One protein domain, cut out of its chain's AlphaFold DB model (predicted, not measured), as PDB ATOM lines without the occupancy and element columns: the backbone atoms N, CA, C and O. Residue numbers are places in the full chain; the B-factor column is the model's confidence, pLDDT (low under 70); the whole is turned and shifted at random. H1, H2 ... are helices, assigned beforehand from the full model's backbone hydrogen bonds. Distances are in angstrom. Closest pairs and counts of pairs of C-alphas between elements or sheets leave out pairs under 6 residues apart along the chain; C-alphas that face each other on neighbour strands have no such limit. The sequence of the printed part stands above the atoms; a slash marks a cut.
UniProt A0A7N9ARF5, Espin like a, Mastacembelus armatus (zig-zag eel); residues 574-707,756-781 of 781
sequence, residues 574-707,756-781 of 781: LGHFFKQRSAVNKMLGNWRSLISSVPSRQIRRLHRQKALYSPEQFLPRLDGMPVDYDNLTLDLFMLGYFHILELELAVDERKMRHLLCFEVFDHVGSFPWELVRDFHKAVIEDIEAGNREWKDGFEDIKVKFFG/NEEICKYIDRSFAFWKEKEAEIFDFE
ATOM      1  N   LEU A 574     -22.655  28.505  11.814       41.78
ATOM      2  CA  LEU A 574     -21.278  29.009  11.857       41.78
ATOM      3  C   LEU A 574     -20.730  29.074  13.298       41.78
ATOM      4  O   LEU A 574     -19.594  28.685  13.555       41.78
ATOM      5  N   GLY A 575     -21.559  29.485  14.261       42.72
ATOM      6  CA  GLY A 575     -21.247  29.448  15.691       42.72
ATOM      7  C   GLY A 575     -20.973  28.033  16.213       42.72
ATOM      8  O   GLY A 575     -20.061  27.853  17.021       42.72
ATOM      9  N   HIS A 576     -21.684  27.019  15.709       51.44
ATOM     10  CA  HIS A 576     -21.388  25.611  15.985       51.44
ATOM     11  C   HIS A 576     -20.038  25.186  15.384       51.44
ATOM     12  O   HIS A 576     -19.248  24.554  16.080       51.44
ATOM     13  N   PHE A 577     -19.706  25.582  14.149       45.72
ATOM     14  CA  PHE A 577     -18.369  25.343  13.577       45.72
ATOM     15  C   PHE A 577     -17.247  26.015  14.389       45.72
ATOM     16  O   PHE A 577     -16.217  25.386  14.629       45.72
ATOM     17  N   PHE A 578     -17.429  27.253  14.864       44.19
ATOM     18  CA  PHE A 578     -16.433  27.924  15.711       44.19
ATOM     19  C   PHE A 578     -16.298  27.277  17.095       44.19
ATOM     20  O   PHE A 578     -15.173  27.103  17.569       44.19
ATOM     21  N   LYS A 579     -17.408  26.848  17.717       55.12
ATOM     22  CA  LYS A 579     -17.388  26.015  18.933       55.12
ATOM     23  C   LYS A 579     -16.621  24.713  18.680       55.12
ATOM     24  O   LYS A 579     -15.657  24.448  19.390       55.12
ATOM     25  N   GLN A 580     -16.943  23.983  17.611       52.12
ATOM     26  CA  GLN A 580     -16.291  22.730  17.217       52.12
ATOM     27  C   GLN A 580     -14.784  22.914  16.947       52.12
ATOM     28  O   GLN A 580     -13.968  22.175  17.491       52.12
ATOM     29  N   ARG A 581     -14.371  23.943  16.194       54.06
ATOM     30  CA  ARG A 581     -12.947  24.247  15.938       54.06
ATOM     31  C   ARG A 581     -12.213  24.705  17.205       54.06
ATOM     32  O   ARG A 581     -11.032  24.391  17.359       54.06
ATOM     33  N   SER A 582     -12.881  25.402  18.130       52.81
ATOM     34  CA  SER A 582     -12.319  25.748  19.445       52.81
ATOM     35  C   SER A 582     -12.162  24.511  20.335       52.81
ATOM     36  O   SER A 582     -11.093  24.318  20.909       52.81
ATOM     37  N   ALA A 583     -13.175  23.641  20.390       56.12
ATOM     38  CA  ALA A 583     -13.154  22.369  21.106       56.12
ATOM     39  C   ALA A 583     -12.025  21.462  20.592       56.12
ATOM     40  O   ALA A 583     -11.196  21.034  21.383       56.12
ATOM     41  N   VAL A 584     -11.880  21.277  19.276       58.22
ATOM     42  CA  VAL A 584     -10.770  20.500  18.690       58.22
ATOM     43  C   VAL A 584      -9.403  21.087  19.061       58.22
ATOM     44  O   VAL A 584      -8.517  20.352  19.488       58.22
ATOM     45  N   ASN A 585      -9.214  22.408  18.979       60.09
ATOM     46  CA  ASN A 585      -7.932  23.026  19.344       60.09
ATOM     47  C   ASN A 585      -7.621  22.938  20.849       60.09
ATOM     48  O   ASN A 585      -6.460  22.747  21.218       60.09
ATOM     49  N   LYS A 586      -8.639  23.039  21.712       64.06
ATOM     50  CA  LYS A 586      -8.523  22.836  23.165       64.06
ATOM     51  C   LYS A 586      -8.246  21.370  23.517       64.06
ATOM     52  O   LYS A 586      -7.374  21.122  24.339       64.06
ATOM     53  N   MET A 587      -8.914  20.419  22.860       62.66
ATOM     54  CA  MET A 587      -8.701  18.974  23.003       62.66
ATOM     55  C   MET A 587      -7.269  18.613  22.602       62.66
ATOM     56  O   MET A 587      -6.515  18.117  23.432       62.66
ATOM     57  N   LEU A 588      -6.833  18.988  21.394       63.12
ATOM     58  CA  LEU A 588      -5.443  18.823  20.948       63.12
ATOM     59  C   LEU A 588      -4.439  19.572  21.853       63.12
ATOM     60  O   LEU A 588      -3.278  19.183  21.953       63.12
ATOM     61  N   GLY A 589      -4.864  20.646  22.528       62.44
ATOM     62  CA  GLY A 589      -4.102  21.328  23.578       62.44
ATOM     63  C   GLY A 589      -3.922  20.480  24.841       62.44
ATOM     64  O   GLY A 589      -2.784  20.259  25.255       62.44
ATOM     65  N   ASN A 590      -5.019  19.962  25.404       61.88
ATOM     66  CA  ASN A 590      -5.020  19.054  26.556       61.88
ATOM     67  C   ASN A 590      -4.176  17.805  26.267       61.88
ATOM     68  O   ASN A 590      -3.276  17.459  27.024       61.88
ATOM     69  N   TRP A 591      -4.376  17.208  25.093       62.38
ATOM     70  CA  TRP A 591      -3.602  16.079  24.586       62.38
ATOM     71  C   TRP A 591      -2.104  16.362  24.513       62.38
ATOM     72  O   TRP A 591      -1.316  15.557  24.993       62.38
ATOM     73  N   ARG A 592      -1.676  17.509  23.968       65.12
ATOM     74  CA  ARG A 592      -0.248  17.882  23.963       65.12
ATOM     75  C   ARG A 592       0.314  18.026  25.380       65.12
ATOM     76  O   ARG A 592       1.470  17.670  25.599       65.12
ATOM     77  N   SER A 593      -0.492  18.484  26.340       59.91
ATOM     78  CA  SER A 593      -0.107  18.521  27.755       59.91
ATOM     79  C   SER A 593       0.034  17.109  28.344       59.91
ATOM     80  O   SER A 593       1.075  16.809  28.924       59.91
ATOM     81  N   LEU A 594      -0.936  16.218  28.110       60.66
ATOM     82  CA  LEU A 594      -0.906  14.819  28.556       60.66
ATOM     83  C   LEU A 594       0.256  14.027  27.928       60.66
ATOM     84  O   LEU A 594       0.996  13.361  28.641       60.66
ATOM     85  N   ILE A 595       0.502  14.160  26.621       58.66
ATOM     86  CA  ILE A 595       1.660  13.544  25.944       58.66
ATOM     87  C   ILE A 595       2.973  14.038  26.567       58.66
ATOM     88  O   ILE A 595       3.892  13.249  26.772       58.66
ATOM     89  N   SER A 596       3.064  15.328  26.916       58.50
ATOM     90  CA  SER A 596       4.264  15.883  27.555       58.50
ATOM     91  C   SER A 596       4.507  15.378  28.986       58.50
ATOM     92  O   SER A 596       5.643  15.455  29.456       58.50
ATOM     93  N   SER A 597       3.483  14.842  29.666       55.41
ATOM     94  CA  SER A 597       3.616  14.244  31.000       55.41
ATOM     95  C   SER A 597       3.828  12.724  30.989       55.41
ATOM     96  O   SER A 597       4.285  12.193  32.002       55.41
ATOM     97  N   VAL A 598       3.611  12.019  29.865       53.72
ATOM     98  CA  VAL A 598       4.029  10.611  29.711       53.72
ATOM     99  C   VAL A 598       5.563  10.537  29.644       53.72
ATOM    100  O   VAL A 598       6.168  11.001  28.673       53.72
ATOM    101  N   PRO A 599       6.258   9.912  30.615       48.12
ATOM    102  CA  PRO A 599       7.709   9.828  30.554       48.12
ATOM    103  C   PRO A 599       8.118   8.900  29.406       48.12
ATOM    104  O   PRO A 599       7.778   7.719  29.407       48.12
ATOM    105  N   SER A 600       8.960   9.354  28.476       50.28
ATOM    106  CA  SER A 600       9.442   8.526  27.348       50.28
ATOM    107  C   SER A 600      10.299   7.309  27.766       50.28
ATOM    108  O   SER A 600      10.727   6.511  26.932       50.28
ATOM    109  N   ARG A 601      10.528   7.113  29.075       45.66
ATOM    110  CA  ARG A 601      11.036   5.867  29.680       45.66
ATOM    111  C   ARG A 601       9.947   4.790  29.861       45.66
ATOM    112  O   ARG A 601      10.294   3.617  29.819       45.66
ATOM    113  N   GLN A 602       8.673   5.160  30.031       53.66
ATOM    114  CA  GLN A 602       7.522   4.242  30.096       53.66
ATOM    115  C   GLN A 602       7.243   3.648  28.710       53.66
ATOM    116  O   GLN A 602       7.284   2.431  28.557       53.66
ATOM    117  N   ILE A 603       7.115   4.500  27.686       53.03
ATOM    118  CA  ILE A 603       6.905   4.090  26.284       53.03
ATOM    119  C   ILE A 603       8.004   3.110  25.827       53.03
ATOM    120  O   ILE A 603       7.710   2.004  25.382       53.03
ATOM    121  N   ARG A 604       9.288   3.445  26.046       49.44
ATOM    122  CA  ARG A 604      10.424   2.556  25.718       49.44
ATOM    123  C   ARG A 604      10.520   1.278  26.565       49.44
ATOM    124  O   ARG A 604      11.287   0.387  26.209       49.44
ATOM    125  N   ARG A 605       9.791   1.175  27.684       50.97
ATOM    126  CA  ARG A 605       9.703  -0.058  28.484       50.97
ATOM    127  C   ARG A 605       8.598  -0.972  27.952       50.97
ATOM    128  O   ARG A 605       8.852  -2.160  27.796       50.97
ATOM    129  N   LEU A 606       7.440  -0.404  27.608       49.41
ATOM    130  CA  LEU A 606       6.319  -1.115  26.977       49.41
ATOM    131  C   LEU A 606       6.719  -1.684  25.611       49.41
ATOM    132  O   LEU A 606       6.567  -2.877  25.392       49.41
ATOM    133  N   HIS A 607       7.398  -0.891  24.771       48.59
ATOM    134  CA  HIS A 607       7.974  -1.311  23.479       48.59
ATOM    135  C   HIS A 607       8.961  -2.505  23.583       48.59
ATOM    136  O   HIS A 607       9.372  -3.077  22.574       48.59
ATOM    137  N   ARG A 608       9.380  -2.900  24.795       43.31
ATOM    138  CA  ARG A 608      10.268  -4.049  25.039       43.31
ATOM    139  C   ARG A 608       9.555  -5.266  25.646       43.31
ATOM    140  O   ARG A 608      10.210  -6.270  25.913       43.31
ATOM    141  N   GLN A 609       8.244  -5.201  25.872       48.84
ATOM    142  CA  GLN A 609       7.439  -6.299  26.404       48.84
ATOM    143  C   GLN A 609       6.446  -6.767  25.336       48.84
ATOM    144  O   GLN A 609       5.526  -6.039  24.988       48.84
ATOM    145  N   LYS A 610       6.606  -8.002  24.840       48.34
ATOM    146  CA  LYS A 610       5.566  -8.669  24.042       48.34
ATOM    147  C   LYS A 610       4.398  -9.033  24.964       48.34
ATOM    148  O   LYS A 610       4.419 -10.087  25.589       48.34
ATOM    149  N   ALA A 611       3.435  -8.129  25.072       59.34
ATOM    150  CA  ALA A 611       2.178  -8.289  25.790       59.34
ATOM    151  C   ALA A 611       1.050  -7.672  24.952       59.34
ATOM    152  O   ALA A 611       1.317  -6.865  24.059       59.34
ATOM    153  N   LEU A 612      -0.198  -8.043  25.230       61.41
ATOM    154  CA  LEU A 612      -1.347  -7.433  24.569       61.41
ATOM    155  C   LEU A 612      -1.502  -5.991  25.069       61.41
ATOM    156  O   LEU A 612      -1.608  -5.723  26.269       61.41
ATOM    157  N   TYR A 613      -1.450  -5.044  24.135       70.19
ATOM    158  CA  TYR A 613      -1.507  -3.628  24.470       70.19
ATOM    159  C   TYR A 613      -2.946  -3.146  24.691       70.19
ATOM    160  O   TYR A 613      -3.773  -3.226  23.772       70.19
ATOM    161  N   SER A 614      -3.188  -2.577  25.874       73.31
ATOM    162  CA  SER A 614      -4.435  -1.915  26.289       73.31
ATOM    163  C   SER A 614      -4.211  -0.403  26.450       73.31
ATOM    164  O   SER A 614      -3.164  -0.006  26.970       73.31
ATOM    165  N   PRO A 615      -5.149   0.467  26.019       69.25
ATOM    166  CA  PRO A 615      -4.934   1.920  25.929       69.25
ATOM    167  C   PRO A 615      -4.492   2.590  27.244       69.25
ATOM    168  O   PRO A 615      -3.643   3.481  27.216       69.25
ATOM    169  N   GLU A 616      -4.979   2.116  28.392       69.38
ATOM    170  CA  GLU A 616      -4.584   2.583  29.734       69.38
ATOM    171  C   GLU A 616      -3.060   2.552  29.992       69.38
ATOM    172  O   GLU A 616      -2.522   3.413  30.689       69.38
ATOM    173  N   GLN A 617      -2.333   1.600  29.390       65.56
ATOM    174  CA  GLN A 617      -0.906   1.362  29.645       65.56
ATOM    175  C   GLN A 617      -0.027   2.552  29.208       65.56
ATOM    176  O   GLN A 617       1.063   2.776  29.750       65.56
ATOM    177  N   PHE A 618      -0.506   3.331  28.234       61.66
ATOM    178  CA  PHE A 618       0.218   4.431  27.592       61.66
ATOM    179  C   PHE A 618      -0.071   5.801  28.223       61.66
ATOM    180  O   PHE A 618       0.516   6.800  27.808       61.66
ATOM    181  N   LEU A 619      -0.934   5.859  29.241       64.81
ATOM    182  CA  LEU A 619      -1.357   7.105  29.875       64.81
ATOM    183  C   LEU A 619      -0.409   7.594  30.988       64.81
ATOM    184  O   LEU A 619       0.346   6.805  31.578       64.81
ATOM    185  N   PRO A 620      -0.451   8.903  31.316       59.66
ATOM    186  CA  PRO A 620       0.161   9.431  32.528       59.66
ATOM    187  C   PRO A 620      -0.485   8.824  33.776       59.66
ATOM    188  O   PRO A 620      -1.704   8.679  33.856       59.66
ATOM    189  N   ARG A 621       0.332   8.535  34.789       60.22
ATOM    190  CA  ARG A 621      -0.144   8.120  36.114       60.22
ATOM    191  C   ARG A 621      -0.681   9.322  36.881       60.22
ATOM    192  O   ARG A 621       0.108  10.054  37.483       60.22
ATOM    193  N   LEU A 622      -1.997   9.519  36.859       53.00
ATOM    194  CA  LEU A 622      -2.666  10.501  37.712       53.00
ATOM    195  C   LEU A 622      -2.395  10.136  39.182       53.00
ATOM    196  O   LEU A 622      -2.607   8.999  39.600       53.00
ATOM    197  N   ASP A 623      -1.789  11.070  39.916       40.47
ATOM    198  CA  ASP A 623      -1.330  10.925  41.307       40.47
ATOM    199  C   ASP A 623      -0.538   9.633  41.623       40.47
ATOM    200  O   ASP A 623      -0.521   9.126  42.743       40.47
ATOM    201  N   GLY A 624       0.182   9.103  40.623       51.56
ATOM    202  CA  GLY A 624       1.043   7.916  40.736       51.56
ATOM    203  C   GLY A 624       0.337   6.565  40.537       51.56
ATOM    204  O   GLY A 624       1.007   5.566  40.229       51.56
ATOM    205  N   MET A 625      -0.992   6.538  40.624       46.34
ATOM    206  CA  MET A 625      -1.814   5.356  40.358       46.34
ATOM    207  C   MET A 625      -1.921   5.078  38.845       46.34
ATOM    208  O   MET A 625      -1.746   5.991  38.032       46.34
ATOM    209  N   PRO A 626      -2.149   3.819  38.421       59.19
ATOM    210  CA  PRO A 626      -2.688   3.563  37.089       59.19
ATOM    211  C   PRO A 626      -4.102   4.160  36.977       59.19
ATOM    212  O   PRO A 626      -4.798   4.291  37.981       59.19
ATOM    213  N   VAL A 627      -4.519   4.516  35.762       63.62
ATOM    214  CA  VAL A 627      -5.918   4.865  35.475       63.62
ATOM    215  C   VAL A 627      -6.649   3.563  35.170       63.62
ATOM    216  O   VAL A 627      -6.263   2.885  34.222       63.62
ATOM    217  N   ASP A 628      -7.664   3.209  35.959       69.62
ATOM    218  CA  ASP A 628      -8.443   1.990  35.722       69.62
ATOM    219  C   ASP A 628      -9.235   2.091  34.410       69.62
ATOM    220  O   ASP A 628      -9.869   3.117  34.140       69.62
ATOM    221  N   TYR A 629      -9.276   0.999  33.644       72.25
ATOM    222  CA  TYR A 629     -10.051   0.888  32.405       72.25
ATOM    223  C   TYR A 629     -11.505   1.379  32.536       72.25
ATOM    224  O   TYR A 629     -12.025   2.077  31.667       72.25
ATOM    225  N   ASP A 630     -12.153   1.074  33.661       73.38
ATOM    226  CA  ASP A 630     -13.569   1.380  33.894       73.38
ATOM    227  C   ASP A 630     -13.824   2.860  34.253       73.38
ATOM    228  O   ASP A 630     -14.971   3.310  34.269       73.38
ATOM    229  N   ASN A 631     -12.755   3.644  34.441       75.75
ATOM    230  CA  ASN A 631     -12.766   5.100  34.617       75.75
ATOM    231  C   ASN A 631     -12.262   5.857  33.363       75.75
ATOM    232  O   ASN A 631     -12.138   7.082  33.375       75.75
ATOM    233  N   LEU A 632     -11.960   5.145  32.271       76.56
ATOM    234  CA  LEU A 632     -11.347   5.700  31.064       76.56
ATOM    235  C   LEU A 632     -12.333   6.567  30.255       76.56
ATOM    236  O   LEU A 632     -13.292   6.061  29.663       76.56
ATOM    237  N   THR A 633     -12.082   7.879  30.195       78.12
ATOM    238  CA  THR A 633     -12.816   8.826  29.335       78.12
ATOM    239  C   THR A 633     -12.454   8.647  27.859       78.12
ATOM    240  O   THR A 633     -11.399   8.106  27.524       78.12
ATOM    241  N   LEU A 634     -13.319   9.120  26.956       78.19
ATOM    242  CA  LEU A 634     -13.137   8.959  25.509       78.19
ATOM    243  C   LEU A 634     -11.837   9.614  25.008       78.19
ATOM    244  O   LEU A 634     -11.134   9.030  24.190       78.19
ATOM    245  N   ASP A 635     -11.462  10.786  25.529       69.38
ATOM    246  CA  ASP A 635     -10.209  11.454  25.156       69.38
ATOM    247  C   ASP A 635      -8.957  10.705  25.645       69.38
ATOM    248  O   ASP A 635      -7.972  10.625  24.908       69.38
ATOM    249  N   LEU A 636      -9.006  10.098  26.834       74.38
ATOM    250  CA  LEU A 636      -7.936   9.250  27.363       74.38
ATOM    251  C   LEU A 636      -7.839   7.906  26.624       74.38
ATOM    252  O   LEU A 636      -6.732   7.477  26.302       74.38
ATOM    253  N   PHE A 637      -8.963   7.264  26.285       79.88
ATOM    254  CA  PHE A 637      -8.963   6.064  25.437       79.88
ATOM    255  C   PHE A 637      -8.309   6.358  24.090       79.88
ATOM    256  O   PHE A 637      -7.360   5.679  23.707       79.88
ATOM    257  N   MET A 638      -8.772   7.406  23.408       77.38
ATOM    258  CA  MET A 638      -8.264   7.831  22.104       77.38
ATOM    259  C   MET A 638      -6.759   8.128  22.159       77.38
ATOM    260  O   MET A 638      -6.003   7.690  21.291       77.38
ATOM    261  N   LEU A 639      -6.302   8.814  23.213       71.81
ATOM    262  CA  LEU A 639      -4.888   9.101  23.440       71.81
ATOM    263  C   LEU A 639      -4.059   7.820  23.610       71.81
ATOM    264  O   LEU A 639      -3.016   7.677  22.971       71.81
ATOM    265  N   GLY A 640      -4.506   6.887  24.454       71.38
ATOM    266  CA  GLY A 640      -3.820   5.613  24.675       71.38
ATOM    267  C   GLY A 640      -3.813   4.723  23.429       71.38
ATOM    268  O   GLY A 640      -2.784   4.154  23.070       71.38
ATOM    269  N   TYR A 641      -4.941   4.655  22.722       77.44
ATOM    270  CA  TYR A 641      -5.124   3.782  21.566       77.44
ATOM    271  C   TYR A 641      -4.291   4.219  20.358       77.44
ATOM    272  O   TYR A 641      -3.698   3.382  19.680       77.44
ATOM    273  N   PHE A 642      -4.147   5.526  20.122       74.31
ATOM    274  CA  PHE A 642      -3.295   6.012  19.032       74.31
ATOM    275  C   PHE A 642      -1.809   5.713  19.268       74.31
ATOM    276  O   PHE A 642      -1.116   5.400  18.306       74.31
ATOM    277  N   HIS A 643      -1.327   5.685  20.518       69.94
ATOM    278  CA  HIS A 643       0.035   5.212  20.802       69.94
ATOM    279  C   HIS A 643       0.220   3.723  20.474       69.94
ATOM    280  O   HIS A 643       1.305   3.338  20.052       69.94
ATOM    281  N   ILE A 644      -0.821   2.896  20.623       78.81
ATOM    282  CA  ILE A 644      -0.785   1.471  20.253       78.81
ATOM    283  C   ILE A 644      -0.730   1.307  18.731       78.81
ATOM    284  O   ILE A 644       0.057   0.508  18.228       78.81
ATOM    285  N   LEU A 645      -1.516   2.091  17.988       74.38
ATOM    286  CA  LEU A 645      -1.506   2.076  16.518       74.38
ATOM    287  C   LEU A 645      -0.212   2.655  15.909       74.38
ATOM    288  O   LEU A 645       0.072   2.404  14.740       74.38
ATOM    289  N   GLU A 646       0.594   3.384  16.690       71.25
ATOM    290  CA  GLU A 646       1.944   3.825  16.308       71.25
ATOM    291  C   GLU A 646       3.047   2.769  16.548       71.25
ATOM    292  O   GLU A 646       4.201   3.020  16.197       71.25
ATOM    293  N   LEU A 647       2.730   1.591  17.105       71.94
ATOM    294  CA  LEU A 647       3.697   0.505  17.317       71.94
ATOM    295  C   LEU A 647       3.886  -0.392  16.078       71.94
ATOM    296  O   LEU A 647       3.000  -0.573  15.237       71.94
ATOM    297  N   GLU A 648       5.047  -1.047  16.013       67.19
ATOM    298  CA  GLU A 648       5.367  -2.089  15.027       67.19
ATOM    299  C   GLU A 648       4.663  -3.417  15.366       67.19
ATOM    300  O   GLU A 648       5.274  -4.401  15.780       67.19
ATOM    301  N   LEU A 649       3.338  -3.426  15.211       76.81
ATOM    302  CA  LEU A 649       2.482  -4.602  15.389       76.81
ATOM    303  C   LEU A 649       2.527  -5.541  14.168       76.81
ATOM    304  O   LEU A 649       2.887  -5.127  13.054       76.81
ATOM    305  N   ALA A 650       2.112  -6.796  14.364       78.31
ATOM    306  CA  ALA A 650       1.925  -7.760  13.275       78.31
ATOM    307  C   ALA A 650       0.869  -7.267  12.265       78.31
ATOM    308  O   ALA A 650       0.047  -6.412  12.590       78.31
ATOM    309  N   VAL A 651       0.880  -7.784  11.030       75.69
ATOM    310  CA  VAL A 651      -0.069  -7.344   9.985       75.69
ATOM    311  C   VAL A 651      -1.514  -7.657  10.387       75.69
ATOM    312  O   VAL A 651      -2.352  -6.760  10.342       75.69
ATOM    313  N   ASP A 652      -1.773  -8.873  10.872       79.12
ATOM    314  CA  ASP A 652      -3.100  -9.303  11.340       79.12
ATOM    315  C   ASP A 652      -3.584  -8.453  12.529       79.12
ATOM    316  O   ASP A 652      -4.675  -7.889  12.497       79.12
ATOM    317  N   GLU A 653      -2.728  -8.269  13.544       83.69
ATOM    318  CA  GLU A 653      -3.015  -7.420  14.710       83.69
ATOM    319  C   GLU A 653      -3.284  -5.962  14.301       83.69
ATOM    320  O   GLU A 653      -4.208  -5.334  14.817       83.69
ATOM    321  N   ARG A 654      -2.515  -5.414  13.350       83.06
ATOM    322  CA  ARG A 654      -2.738  -4.062  12.820       83.06
ATOM    323  C   ARG A 654      -4.097  -3.967  12.131       83.06
ATOM    324  O   ARG A 654      -4.850  -3.060  12.485       83.06
ATOM    325  N   LYS A 655      -4.419  -4.884  11.209       82.19
ATOM    326  CA  LYS A 655      -5.702  -4.917  10.482       82.19
ATOM    327  C   LYS A 655      -6.867  -5.025  11.469       82.19
ATOM    328  O   LYS A 655      -7.763  -4.184  11.458       82.19
ATOM    329  N   MET A 656      -6.804  -5.971  12.407       83.69
ATOM    330  CA  MET A 656      -7.844  -6.175  13.419       83.69
ATOM    331  C   MET A 656      -8.020  -4.966  14.348       83.69
ATOM    332  O   MET A 656      -9.149  -4.545  14.588       83.69
ATOM    333  N   ARG A 657      -6.931  -4.341  14.822       85.69
ATOM    334  CA  ARG A 657      -7.030  -3.108  15.623       85.69
ATOM    335  C   ARG A 657      -7.573  -1.926  14.813       85.69
ATOM    336  O   ARG A 657      -8.311  -1.128  15.372       85.69
ATOM    337  N   HIS A 658      -7.301  -1.817  13.508       84.62
ATOM    338  CA  HIS A 658      -7.934  -0.792  12.660       84.62
ATOM    339  C   HIS A 658      -9.436  -1.053  12.462       84.62
ATOM    340  O   HIS A 658     -10.223  -0.109  12.508       84.62
ATOM    341  N   LEU A 659      -9.861  -2.312  12.325       85.69
ATOM    342  CA  LEU A 659     -11.282  -2.679  12.275       85.69
ATOM    343  C   LEU A 659     -11.989  -2.416  13.613       85.69
ATOM    344  O   LEU A 659     -13.079  -1.855  13.625       85.69
ATOM    345  N   LEU A 660     -11.355  -2.742  14.742       86.19
ATOM    346  CA  LEU A 660     -11.888  -2.444  16.074       86.19
ATOM    347  C   LEU A 660     -11.984  -0.926  16.316       86.19
ATOM    348  O   LEU A 660     -12.985  -0.453  16.844       86.19
ATOM    349  N   CYS A 661     -10.996  -0.155  15.849       85.31
ATOM    350  CA  CYS A 661     -11.019   1.311  15.823       85.31
ATOM    351  C   CYS A 661     -12.229   1.851  15.037       85.31
ATOM    352  O   CYS A 661     -12.935   2.733  15.521       85.31
ATOM    353  N   PHE A 662     -12.494   1.290  13.848       85.19
ATOM    354  CA  PHE A 662     -13.643   1.666  13.018       85.19
ATOM    355  C   PHE A 662     -14.960   1.452  13.766       85.19
ATOM    356  O   PHE A 662     -15.781   2.358  13.848       85.19
ATOM    357  N   GLU A 663     -15.150   0.257  14.321       86.75
ATOM    358  CA  GLU A 663     -16.410  -0.165  14.943       86.75
ATOM    359  C   GLU A 663     -16.661   0.548  16.282       86.75
ATOM    360  O   GLU A 663     -17.801   0.878  16.603       86.75
ATOM    361  N   VAL A 664     -15.600   0.900  17.020       84.75
ATOM    362  CA  VAL A 664     -15.701   1.822  18.161       84.75
ATOM    363  C   VAL A 664     -16.185   3.203  17.700       84.75
ATOM    364  O   VAL A 664     -17.129   3.735  18.282       84.75
ATOM    365  N   PHE A 665     -15.609   3.795  16.648       81.44
ATOM    366  CA  PHE A 665     -15.990   5.152  16.219       81.44
ATOM    367  C   PHE A 665     -17.353   5.231  15.526       81.44
ATOM    368  O   PHE A 665     -18.035   6.240  15.681       81.44
ATOM    369  N   ASP A 666     -17.786   4.183  14.824       83.69
ATOM    370  CA  ASP A 666     -19.118   4.131  14.206       83.69
ATOM    371  C   ASP A 666     -20.239   3.974  15.257       83.69
ATOM    372  O   ASP A 666     -21.361   4.448  15.064       83.69
ATOM    373  N   HIS A 667     -19.937   3.359  16.407       80.88
ATOM    374  CA  HIS A 667     -20.889   3.167  17.505       80.88
ATOM    375  C   HIS A 667     -20.841   4.253  18.597       80.88
ATOM    376  O   HIS A 667     -21.854   4.451  19.270       80.88
ATOM    377  N   VAL A 668     -19.751   5.021  18.729       78.50
ATOM    378  CA  VAL A 668     -19.594   6.146  19.686       78.50
ATOM    379  C   VAL A 668     -20.663   7.248  19.556       78.50
ATOM    380  O   VAL A 668     -20.978   7.900  20.553       78.50
ATOM    381  N   GLY A 669     -21.242   7.448  18.368       71.94
ATOM    382  CA  GLY A 669     -22.368   8.371  18.148       71.94
ATOM    383  C   GLY A 669     -23.761   7.767  18.358       71.94
ATOM    384  O   GLY A 669     -24.743   8.503  18.449       71.94
ATOM    385  N   SER A 670     -23.866   6.435  18.426       75.38
ATOM    386  CA  SER A 670     -25.145   5.699  18.508       75.38
ATOM    387  C   SER A 670     -25.426   5.105  19.893       75.38
ATOM    388  O   SER A 670     -26.583   4.888  20.247       75.38
ATOM    389  N   PHE A 671     -24.378   4.840  20.675       80.69
ATOM    390  CA  PHE A 671     -24.431   4.174  21.975       80.69
ATOM    391  C   PHE A 671     -23.628   4.964  23.023       80.69
ATOM    392  O   PHE A 671     -22.692   5.681  22.663       80.69
ATOM    393  N   PRO A 672     -23.957   4.862  24.326       82.75
ATOM    394  CA  PRO A 672     -23.192   5.539  25.370       82.75
ATOM    395  C   PRO A 672     -21.744   5.035  25.404       82.75
ATOM    396  O   PRO A 672     -21.495   3.841  25.236       82.75
ATOM    397  N   TRP A 673     -20.799   5.946  25.670       83.44
ATOM    398  CA  TRP A 673     -19.357   5.657  25.657       83.44
ATOM    399  C   TRP A 673     -18.979   4.420  26.484       83.44
ATOM    400  O   TRP A 673     -18.200   3.593  26.021       83.44
ATOM    401  N   GLU A 674     -19.581   4.264  27.663       84.62
ATOM    402  CA  GLU A 674     -19.388   3.116  28.556       84.62
ATOM    403  C   GLU A 674     -19.635   1.779  27.836       84.62
ATOM    404  O   GLU A 674     -18.760   0.920  27.841       84.62
ATOM    405  N   LEU A 675     -20.746   1.631  27.102       84.56
ATOM    406  CA  LEU A 675     -21.063   0.396  26.370       84.56
ATOM    407  C   LEU A 675     -20.034   0.093  25.265       84.56
ATOM    408  O   LEU A 675     -19.667  -1.061  25.061       84.56
ATOM    409  N   VAL A 676     -19.561   1.120  24.552       85.31
ATOM    410  CA  VAL A 676     -18.600   0.952  23.447       85.31
ATOM    411  C   VAL A 676     -17.190   0.652  23.973       85.31
ATOM    412  O   VAL A 676     -16.461  -0.164  23.403       85.31
ATOM    413  N   ARG A 677     -16.817   1.266  25.097       85.25
ATOM    414  CA  ARG A 677     -15.589   0.973  25.838       85.25
ATOM    415  C   ARG A 677     -15.598  -0.453  26.386       85.25
ATOM    416  O   ARG A 677     -14.587  -1.143  26.267       85.25
ATOM    417  N   ASP A 678     -16.719  -0.897  26.947       85.31
ATOM    418  CA  ASP A 678     -16.872  -2.228  27.535       85.31
ATOM    419  C   ASP A 678     -16.933  -3.315  26.440       85.31
ATOM    420  O   ASP A 678     -16.356  -4.390  26.606       85.31
ATOM    421  N   PHE A 679     -17.499  -3.005  25.265       88.12
ATOM    422  CA  PHE A 679     -17.343  -3.806  24.043       88.12
ATOM    423  C   PHE A 679     -15.862  -3.965  23.657       88.12
ATOM    424  O   PHE A 679     -15.392  -5.088  23.474       88.12
ATOM    425  N   HIS A 680     -15.096  -2.869  23.584       88.06
ATOM    426  CA  HIS A 680     -13.660  -2.945  23.294       88.06
ATOM    427  C   HIS A 680     -12.906  -3.750  24.367       88.06
ATOM    428  O   HIS A 680     -12.023  -4.538  24.030       88.06
ATOM    429  N   LYS A 681     -13.245  -3.569  25.651       86.38
ATOM    430  CA  LYS A 681     -12.677  -4.331  26.774       86.38
ATOM    431  C   LYS A 681     -12.866  -5.833  26.549       86.38
ATOM    432  O   LYS A 681     -11.879  -6.559  26.517       86.38
ATOM    433  N   ALA A 682     -14.097  -6.260  26.262       86.31
ATOM    434  CA  ALA A 682     -14.427  -7.656  25.987       86.31
ATOM    435  C   ALA A 682     -13.652  -8.235  24.788       86.31
ATOM    436  O   ALA A 682     -13.197  -9.372  24.862       86.31
ATOM    437  N   VAL A 683     -13.445  -7.472  23.703       85.88
ATOM    438  CA  VAL A 683     -12.634  -7.938  22.555       85.88
ATOM    439  C   VAL A 683     -11.169  -8.178  22.946       85.88
ATOM    440  O   VAL A 683     -10.574  -9.148  22.486       85.88
ATOM    441  N   ILE A 684     -10.580  -7.332  23.799       85.44
ATOM    442  CA  ILE A 684      -9.194  -7.517  24.264       85.44
ATOM    443  C   ILE A 684      -9.090  -8.659  25.287       85.44
ATOM    444  O   ILE A 684      -8.179  -9.476  25.176       85.44
ATOM    445  N   GLU A 685     -10.028  -8.759  26.232       85.94
ATOM    446  CA  GLU A 685     -10.061  -9.826  27.244       85.94
ATOM    447  C   GLU A 685     -10.227 -11.222  26.616       85.94
ATOM    448  O   GLU A 685      -9.584 -12.171  27.058       85.94
ATOM    449  N   ASP A 686     -11.024 -11.361  25.550       85.06
ATOM    450  CA  ASP A 686     -11.237 -12.641  24.853       85.06
ATOM    451  C   ASP A 686      -9.976 -13.110  24.089       85.06
ATOM    452  O   ASP A 686      -9.703 -14.309  23.989       85.06
ATOM    453  N   ILE A 687      -9.158 -12.161  23.611       85.25
ATOM    454  CA  ILE A 687      -7.840 -12.422  23.004       85.25
ATOM    455  C   ILE A 687      -6.785 -12.713  24.090       85.25
ATOM    456  O   ILE A 687      -5.949 -13.596  23.907       85.25
ATOM    457  N   GLU A 688      -6.827 -12.037  25.246       82.94
ATOM    458  CA  GLU A 688      -5.919 -12.310  26.377       82.94
ATOM    459  C   GLU A 688      -6.198 -13.656  27.059       82.94
ATOM    460  O   GLU A 688      -5.264 -14.351  27.460       82.94
ATOM    461  N   ALA A 689      -7.462 -14.081  27.103       82.81
ATOM    462  CA  ALA A 689      -7.856 -15.423  27.523       82.81
ATOM    463  C   ALA A 689      -7.381 -16.531  26.560       82.81
ATOM    464  O   ALA A 689      -7.398 -17.707  26.928       82.81
ATOM    465  N   GLY A 690      -6.959 -16.181  25.338       81.00
ATOM    466  CA  GLY A 690      -6.599 -17.142  24.295       81.00
ATOM    467  C   GLY A 690      -7.802 -17.848  23.661       81.00
ATOM    468  O   GLY A 690      -7.627 -18.889  23.032       81.00
ATOM    469  N   ASN A 691      -9.014 -17.296  23.804       79.75
ATOM    470  CA  ASN A 691     -10.226 -17.827  23.167       79.75
ATOM    471  C   ASN A 691     -10.280 -17.513  21.658       79.75
ATOM    472  O   ASN A 691     -11.118 -18.068  20.948       79.75
ATOM    473  N   ARG A 692      -9.438 -16.576  21.195       80.38
ATOM    474  CA  ARG A 692      -9.536 -15.888  19.902       80.38
ATOM    475  C   ARG A 692      -8.159 -15.415  19.426       80.38
ATOM    476  O   ARG A 692      -7.423 -14.811  20.206       80.38
ATOM    477  N   GLU A 693      -7.816 -15.621  18.156       79.88
ATOM    478  CA  GLU A 693      -6.625 -15.023  17.538       79.88
ATOM    479  C   GLU A 693      -6.930 -13.664  16.885       79.88
ATOM    480  O   GLU A 693      -8.064 -13.343  16.538       79.88
ATOM    481  N   TRP A 694      -5.887 -12.873  16.598       80.50
ATOM    482  CA  TRP A 694      -5.988 -11.602  15.856       80.50
ATOM    483  C   TRP A 694      -6.540 -11.722  14.419       80.50
ATOM    484  O   TRP A 694      -6.695 -10.706  13.744       80.50
ATOM    485  N   LYS A 695      -6.822 -12.936  13.938       76.00
ATOM    486  CA  LYS A 695      -7.450 -13.215  12.636       76.00
ATOM    487  C   LYS A 695      -8.960 -13.444  12.741       76.00
ATOM    488  O   LYS A 695      -9.662 -13.301  11.744       76.00
ATOM    489  N   ASP A 696      -9.459 -13.748  13.936       75.88
ATOM    490  CA  ASP A 696     -10.853 -14.105  14.171       75.88
ATOM    491  C   ASP A 696     -11.695 -12.841  14.395       75.88
ATOM    492  O   ASP A 696     -11.545 -12.127  15.390       75.88
ATOM    493  N   GLY A 697     -12.600 -12.550  13.457       78.69
ATOM    494  CA  GLY A 697     -13.471 -11.374  13.522       78.69
ATOM    495  C   GLY A 697     -14.325 -11.324  14.795       78.69
ATOM    496  O   GLY A 697     -14.840 -12.338  15.259       78.69
ATOM    497  N   PHE A 698     -14.523 -10.126  15.344       83.56
ATOM    498  CA  PHE A 698     -15.263  -9.893  16.595       83.56
ATOM    499  C   PHE A 698     -16.781  -9.682  16.408       83.56
ATOM    500  O   PHE A 698     -17.451  -9.164  17.304       83.56
ATOM    501  N   GLU A 699     -17.349 -10.071  15.262       81.69
ATOM    502  CA  GLU A 699     -18.776  -9.871  14.946       81.69
ATOM    503  C   GLU A 699     -19.709 -10.570  15.959       81.69
ATOM    504  O   GLU A 699     -20.781 -10.054  16.264       81.69
ATOM    505  N   ASP A 700     -19.298 -11.687  16.572       84.00
ATOM    506  CA  ASP A 700     -20.072 -12.338  17.640       84.00
ATOM    507  C   ASP A 700     -20.114 -11.499  18.932       84.00
ATOM    508  O   ASP A 700     -21.145 -11.453  19.602       84.00
ATOM    509  N   ILE A 701     -19.024 -10.805  19.280       85.12
ATOM    510  CA  ILE A 701     -18.990  -9.859  20.405       85.12
ATOM    511  C   ILE A 701     -19.820  -8.622  20.046       85.12
ATOM    512  O   ILE A 701     -20.663  -8.193  20.829       85.12
ATOM    513  N   LYS A 702     -19.671  -8.101  18.826       83.88
ATOM    514  CA  LYS A 702     -20.444  -6.957  18.326       83.88
ATOM    515  C   LYS A 702     -21.955  -7.218  18.371       83.88
ATOM    516  O   LYS A 702     -22.704  -6.367  18.843       83.88
ATOM    517  N   VAL A 703     -22.413  -8.411  17.980       83.56
ATOM    518  CA  VAL A 703     -23.830  -8.808  18.089       83.56
ATOM    519  C   VAL A 703     -24.283  -8.924  19.552       83.56
ATOM    520  O   VAL A 703     -25.390  -8.485  19.860       83.56
ATOM    521  N   LYS A 704     -23.445  -9.427  20.475       84.06
ATOM    522  CA  LYS A 704     -23.773  -9.471  21.919       84.06
ATOM    523  C   LYS A 704     -23.970  -8.073  22.527       84.06
ATOM    524  O   LYS A 704     -24.839  -7.921  23.380       84.06
ATOM    525  N   PHE A 705     -23.192  -7.073  22.099       82.56
ATOM    526  CA  PHE A 705     -23.241  -5.709  22.653       82.56
ATOM    527  C   PHE A 705     -24.224  -4.766  21.933       82.56
ATOM    528  O   PHE A 705     -24.854  -3.940  22.593       82.56
ATOM    529  N   PHE A 706     -24.395  -4.884  20.610       82.12
ATOM    530  CA  PHE A 706     -25.168  -3.926  19.797       82.12
ATOM    531  C   PHE A 706     -26.364  -4.537  19.039       82.12
ATOM    532  O   PHE A 706     -27.164  -3.803  18.458       82.12
ATOM    533  N   GLY A 707     -26.522  -5.866  19.031       66.06
ATOM    534  CA  GLY A 707     -27.476  -6.577  18.164       66.06
ATOM    535  C   GLY A 707     -28.962  -6.493  18.545       66.06
ATOM    536  O   GLY A 707     -29.794  -7.078  17.857       66.06
ATOM    537  N   ASN A 756     -17.967  14.547  26.838       62.94
ATOM    538  CA  ASN A 756     -17.788  13.422  25.907       62.94
ATOM    539  C   ASN A 756     -18.699  13.590  24.674       62.94
ATOM    540  O   ASN A 756     -18.291  13.285  23.562       62.94
ATOM    541  N   GLU A 757     -19.885  14.180  24.856       66.19
ATOM    542  CA  GLU A 757     -20.860  14.496  23.809       66.19
ATOM    543  C   GLU A 757     -20.317  15.422  22.693       66.19
ATOM    544  O   GLU A 757     -20.617  15.205  21.518       66.19
ATOM    545  N   GLU A 758     -19.494  16.433  23.011       68.69
ATOM    546  CA  GLU A 758     -18.818  17.258  21.991       68.69
ATOM    547  C   GLU A 758     -17.741  16.474  21.227       68.69
ATOM    548  O   GLU A 758     -17.493  16.753  20.050       68.69
ATOM    549  N   ILE A 759     -17.118  15.484  21.876       67.44
ATOM    550  CA  ILE A 759     -16.101  14.620  21.270       67.44
ATOM    551  C   ILE A 759     -16.767  13.586  20.352       67.44
ATOM    552  O   ILE A 759     -16.346  13.481  19.202       67.44
ATOM    553  N   CYS A 760     -17.851  12.925  20.788       71.12
ATOM    554  CA  CYS A 760     -18.693  12.058  19.950       71.12
ATOM    555  C   CYS A 760     -19.114  12.793  18.669       71.12
ATOM    556  O   CYS A 760     -18.694  12.419  17.580       71.12
ATOM    557  N   LYS A 761     -19.790  13.945  18.798       71.44
ATOM    558  CA  LYS A 761     -20.252  14.758  17.655       71.44
ATOM    559  C   LYS A 761     -19.127  15.235  16.731       71.44
ATOM    560  O   LYS A 761     -19.375  15.546  15.562       71.44
ATOM    561  N   TYR A 762     -17.896  15.355  17.232       70.38
ATOM    562  CA  TYR A 762     -16.733  15.621  16.391       70.38
ATOM    563  C   TYR A 762     -16.246  14.364  15.657       70.38
ATOM    564  O   TYR A 762     -15.966  14.458  14.458       70.38
ATOM    565  N   ILE A 763     -16.169  13.219  16.341       74.44
ATOM    566  CA  ILE A 763     -15.816  11.923  15.751       74.44
ATOM    567  C   ILE A 763     -16.831  11.576  14.664       74.44
ATOM    568  O   ILE A 763     -16.420  11.479  13.515       74.44
ATOM    569  N   ASP A 764     -18.130  11.539  14.968       74.75
ATOM    570  CA  ASP A 764     -19.215  11.210  14.029       74.75
ATOM    571  C   ASP A 764     -19.111  12.018  12.730       74.75
ATOM    572  O   ASP A 764     -19.123  11.476  11.624       74.75
ATOM    573  N   ARG A 765     -18.941  13.341  12.863       74.06
ATOM    574  CA  ARG A 765     -18.839  14.261  11.726       74.06
ATOM    575  C   ARG A 765     -17.560  14.055  10.917       74.06
ATOM    576  O   ARG A 765     -17.591  14.142   9.692       74.06
ATOM    577  N   SER A 766     -16.443  13.796  11.591       71.12
ATOM    578  CA  SER A 766     -15.159  13.523  10.938       71.12
ATOM    579  C   SER A 766     -15.172  12.162  10.245       71.12
ATOM    580  O   SER A 766     -14.648  12.026   9.147       71.12
ATOM    581  N   PHE A 767     -15.807  11.163  10.855       75.44
ATOM    582  CA  PHE A 767     -15.911   9.806  10.338       75.44
ATOM    583  C   PHE A 767     -16.895   9.718   9.168       75.44
ATOM    584  O   PHE A 767     -16.632   9.004   8.208       75.44
ATOM    585  N   ALA A 768     -17.975  10.506   9.185       76.56
ATOM    586  CA  ALA A 768     -18.825  10.729   8.016       76.56
ATOM    587  C   ALA A 768     -18.032  11.342   6.847       76.56
ATOM    588  O   ALA A 768     -18.051  10.785   5.754       76.56
ATOM    589  N   PHE A 769     -17.261  12.409   7.094       77.94
ATOM    590  CA  PHE A 769     -16.405  13.030   6.075       77.94
ATOM    591  C   PHE A 769     -15.338  12.070   5.519       77.94
ATOM    592  O   PHE A 769     -15.093  12.067   4.317       77.94
ATOM    593  N   TRP A 770     -14.714  11.223   6.348       78.75
ATOM    594  CA  TRP A 770     -13.748  10.232   5.851       78.75
ATOM    595  C   TRP A 770     -14.407   9.029   5.164       78.75
ATOM    596  O   TRP A 770     -13.805   8.493   4.241       78.75
ATOM    597  N   LYS A 771     -15.642   8.648   5.523       80.75
ATOM    598  CA  LYS A 771     -16.463   7.694   4.748       80.75
ATOM    599  C   LYS A 771     -16.811   8.247   3.358       80.75
ATOM    600  O   LYS A 771     -16.713   7.520   2.377       80.75
ATOM    601  N   GLU A 772     -17.163   9.529   3.276       79.69
ATOM    602  CA  GLU A 772     -17.458  10.249   2.027       79.69
ATOM    603  C   GLU A 772     -16.203  10.426   1.156       79.69
ATOM    604  O   GLU A 772     -16.201  10.038  -0.009       79.69
ATOM    605  N   LYS A 773     -15.092  10.918   1.724       74.31
ATOM    606  CA  LYS A 773     -13.826  11.070   0.988       74.31
ATOM    607  C   LYS A 773     -13.185   9.752   0.580       74.31
ATOM    608  O   LYS A 773     -12.484   9.722  -0.421       74.31
ATOM    609  N   GLU A 774     -13.393   8.671   1.323       83.06
ATOM    610  CA  GLU A 774     -12.908   7.362   0.893       83.06
ATOM    611  C   GLU A 774     -13.753   6.791  -0.258       83.06
ATOM    612  O   GLU A 774     -13.177   6.163  -1.138       83.06
ATOM    613  N   ALA A 775     -15.055   7.099  -0.337       74.31
ATOM    614  CA  ALA A 775     -15.835   6.866  -1.556       74.31
ATOM    615  C   ALA A 775     -15.248   7.666  -2.736       74.31
ATOM    616  O   ALA A 775     -14.764   7.084  -3.696       74.31
ATOM    617  N   GLU A 776     -15.128   8.990  -2.602       74.00
ATOM    618  CA  GLU A 776     -14.619   9.888  -3.658       74.00
ATOM    619  C   GLU A 776     -13.218   9.523  -4.201       74.00
ATOM    620  O   GLU A 776     -12.902   9.831  -5.348       74.00
ATOM    621  N   ILE A 777     -12.365   8.882  -3.393       69.62
ATOM    622  CA  ILE A 777     -10.995   8.490  -3.780       69.62
ATOM    623  C   ILE A 777     -10.931   7.074  -4.389       69.62
ATOM    624  O   ILE A 777      -9.966   6.770  -5.095       69.62
ATOM    625  N   PHE A 778     -11.912   6.202  -4.123       65.94
ATOM    626  CA  PHE A 778     -11.880   4.782  -4.520       65.94
ATOM    627  C   PHE A 778     -13.109   4.291  -5.309       65.94
ATOM    628  O   PHE A 778     -13.107   3.138  -5.743       65.94
ATOM    629  N   ASP A 779     -14.107   5.141  -5.553       56.19
ATOM    630  CA  ASP A 779     -15.196   4.900  -6.502       56.19
ATOM    631  C   ASP A 779     -14.654   5.026  -7.943       56.19
ATOM    632  O   ASP A 779     -14.584   6.111  -8.521       56.19
ATOM    633  N   PHE A 780     -14.254   3.890  -8.518       43.84
ATOM    634  CA  PHE A 780     -13.918   3.736  -9.937       43.84
ATOM    635  C   PHE A 780     -14.963   2.835 -10.616       43.84
ATOM    636  O   PHE A 780     -15.275   1.767 -10.085       43.84
ATOM    637  N   GLU A 781     -15.484   3.269 -11.771       34.47
ATOM    638  CA  GLU A 781     -16.311   2.453 -12.689       34.47
ATOM    639  C   GLU A 781     -15.474   1.426 -13.478       34.47
ATOM    640  O   GLU A 781     -14.323   1.760 -13.852       34.47
TER     641      GLU A 781
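AT A GLANCE: This is residues 574 to 707 and 756 to 781 of the 781 residues of the protein "Espin like a" of Mastacembelus armatus (zig-zag eel) (UniProt A0A7N9ARF5). H4, H5 and H6 form the core, three helices side by side with their centres in a triangle and H5 reversed against the other two; H7 packs on H6, and H8 crosses one end of this group. The long H1 passes loosely over the H4 side, H2 lies at the far end of H1, short H3 packs on H4, and the last part of H8 with the tail, residues 769 to 781, sticks out. The printed part has 160 residues with eight named helices, H1 to H8 in chain order, and no named strand: all helix, the packing part aligned and part crossed. It is compact, with a radius of gyration of the C-alphas of 16.9 A and spans of 46 by 41 by 30 A.

IN THESE COORDINATES: H1 is residues 574 to 597, 34.7 A long, from C-alpha 574 at (-21.278, 29.009, 11.857). H2 is residues 600 to 606 and H3 residues 615 to 618. H4 is residues 634 to 645, 16.2 A, beginning at C-alpha 634 at (-13.137, 8.959, 25.509). H5 is residues 651 to 667, 24.5 A; H6 is residues 673 to 688, 22.4 A. H7 is residues 699 to 707. H8 is residues 756 to 778, 32.2 A, ending at C-alpha 778 at (-11.880, 4.782, -4.520).

HOW THE PARTS SIT: H1 and H8 only just touch, with 3 pairs of C-alphas within 8 A, the closest those of Gln 580 and Tyr 762 at 7.2 A; they are about perpendicular at 80 degrees. H2 is close to but not clearly touching H3, with 6.8 A between the closest C-alphas, Ile 603 and Phe 618. H3 and H4 touch, closest at the C-alphas of Pro 615 and Gly 640, 4.1 A. H4 and H5 are close but not clearly touching, 7.3 A between the closest C-alphas, Leu 645 and Arg 654, at a shallow tilt of 18 degrees, opposite ways. H5 and H6 form a helical hairpin and touch through residues 660 to 667 of H5 and 676 to 680 of H6, closest at the C-alphas of Val 664 and Val 676, 6.1 A; the tilt is shallow, 21 degrees. H6 and H7 form another, closest at the C-alphas of Phe 679 and Phe 705, 6.4 A. H8 touches H5, closest at the C-alphas of Phe 665 and Ile 763, 6.8 A, at a steep tilt of 59 degrees. H4 and H8 touch only at their ends, closest at the C-alphas of Leu 634 and Asn 756, 6.5 A. Every O i to N i+4 pair is within hydrogen-bond range in H1, H5 and H7, against 2 of 3 in H2, 7 of 8 in H4, 11 of 12 in H6 and 18 of 19 in H8; H3 is too short for such a pair.

THE WHOLE: The C-alphas farthest apart, those of Asp 623 and Glu 781, are 56.7 A apart. Residues 708 to 755 are not printed, and C-alphas 707 and 756 are 23.5 A apart across this cut. The link from H3 to H4, residues 619 to 633, is long. Mean pLDDT of the printed part is 70.3, with 66 residues under 70, among them 574 to 612 and 615 to 628.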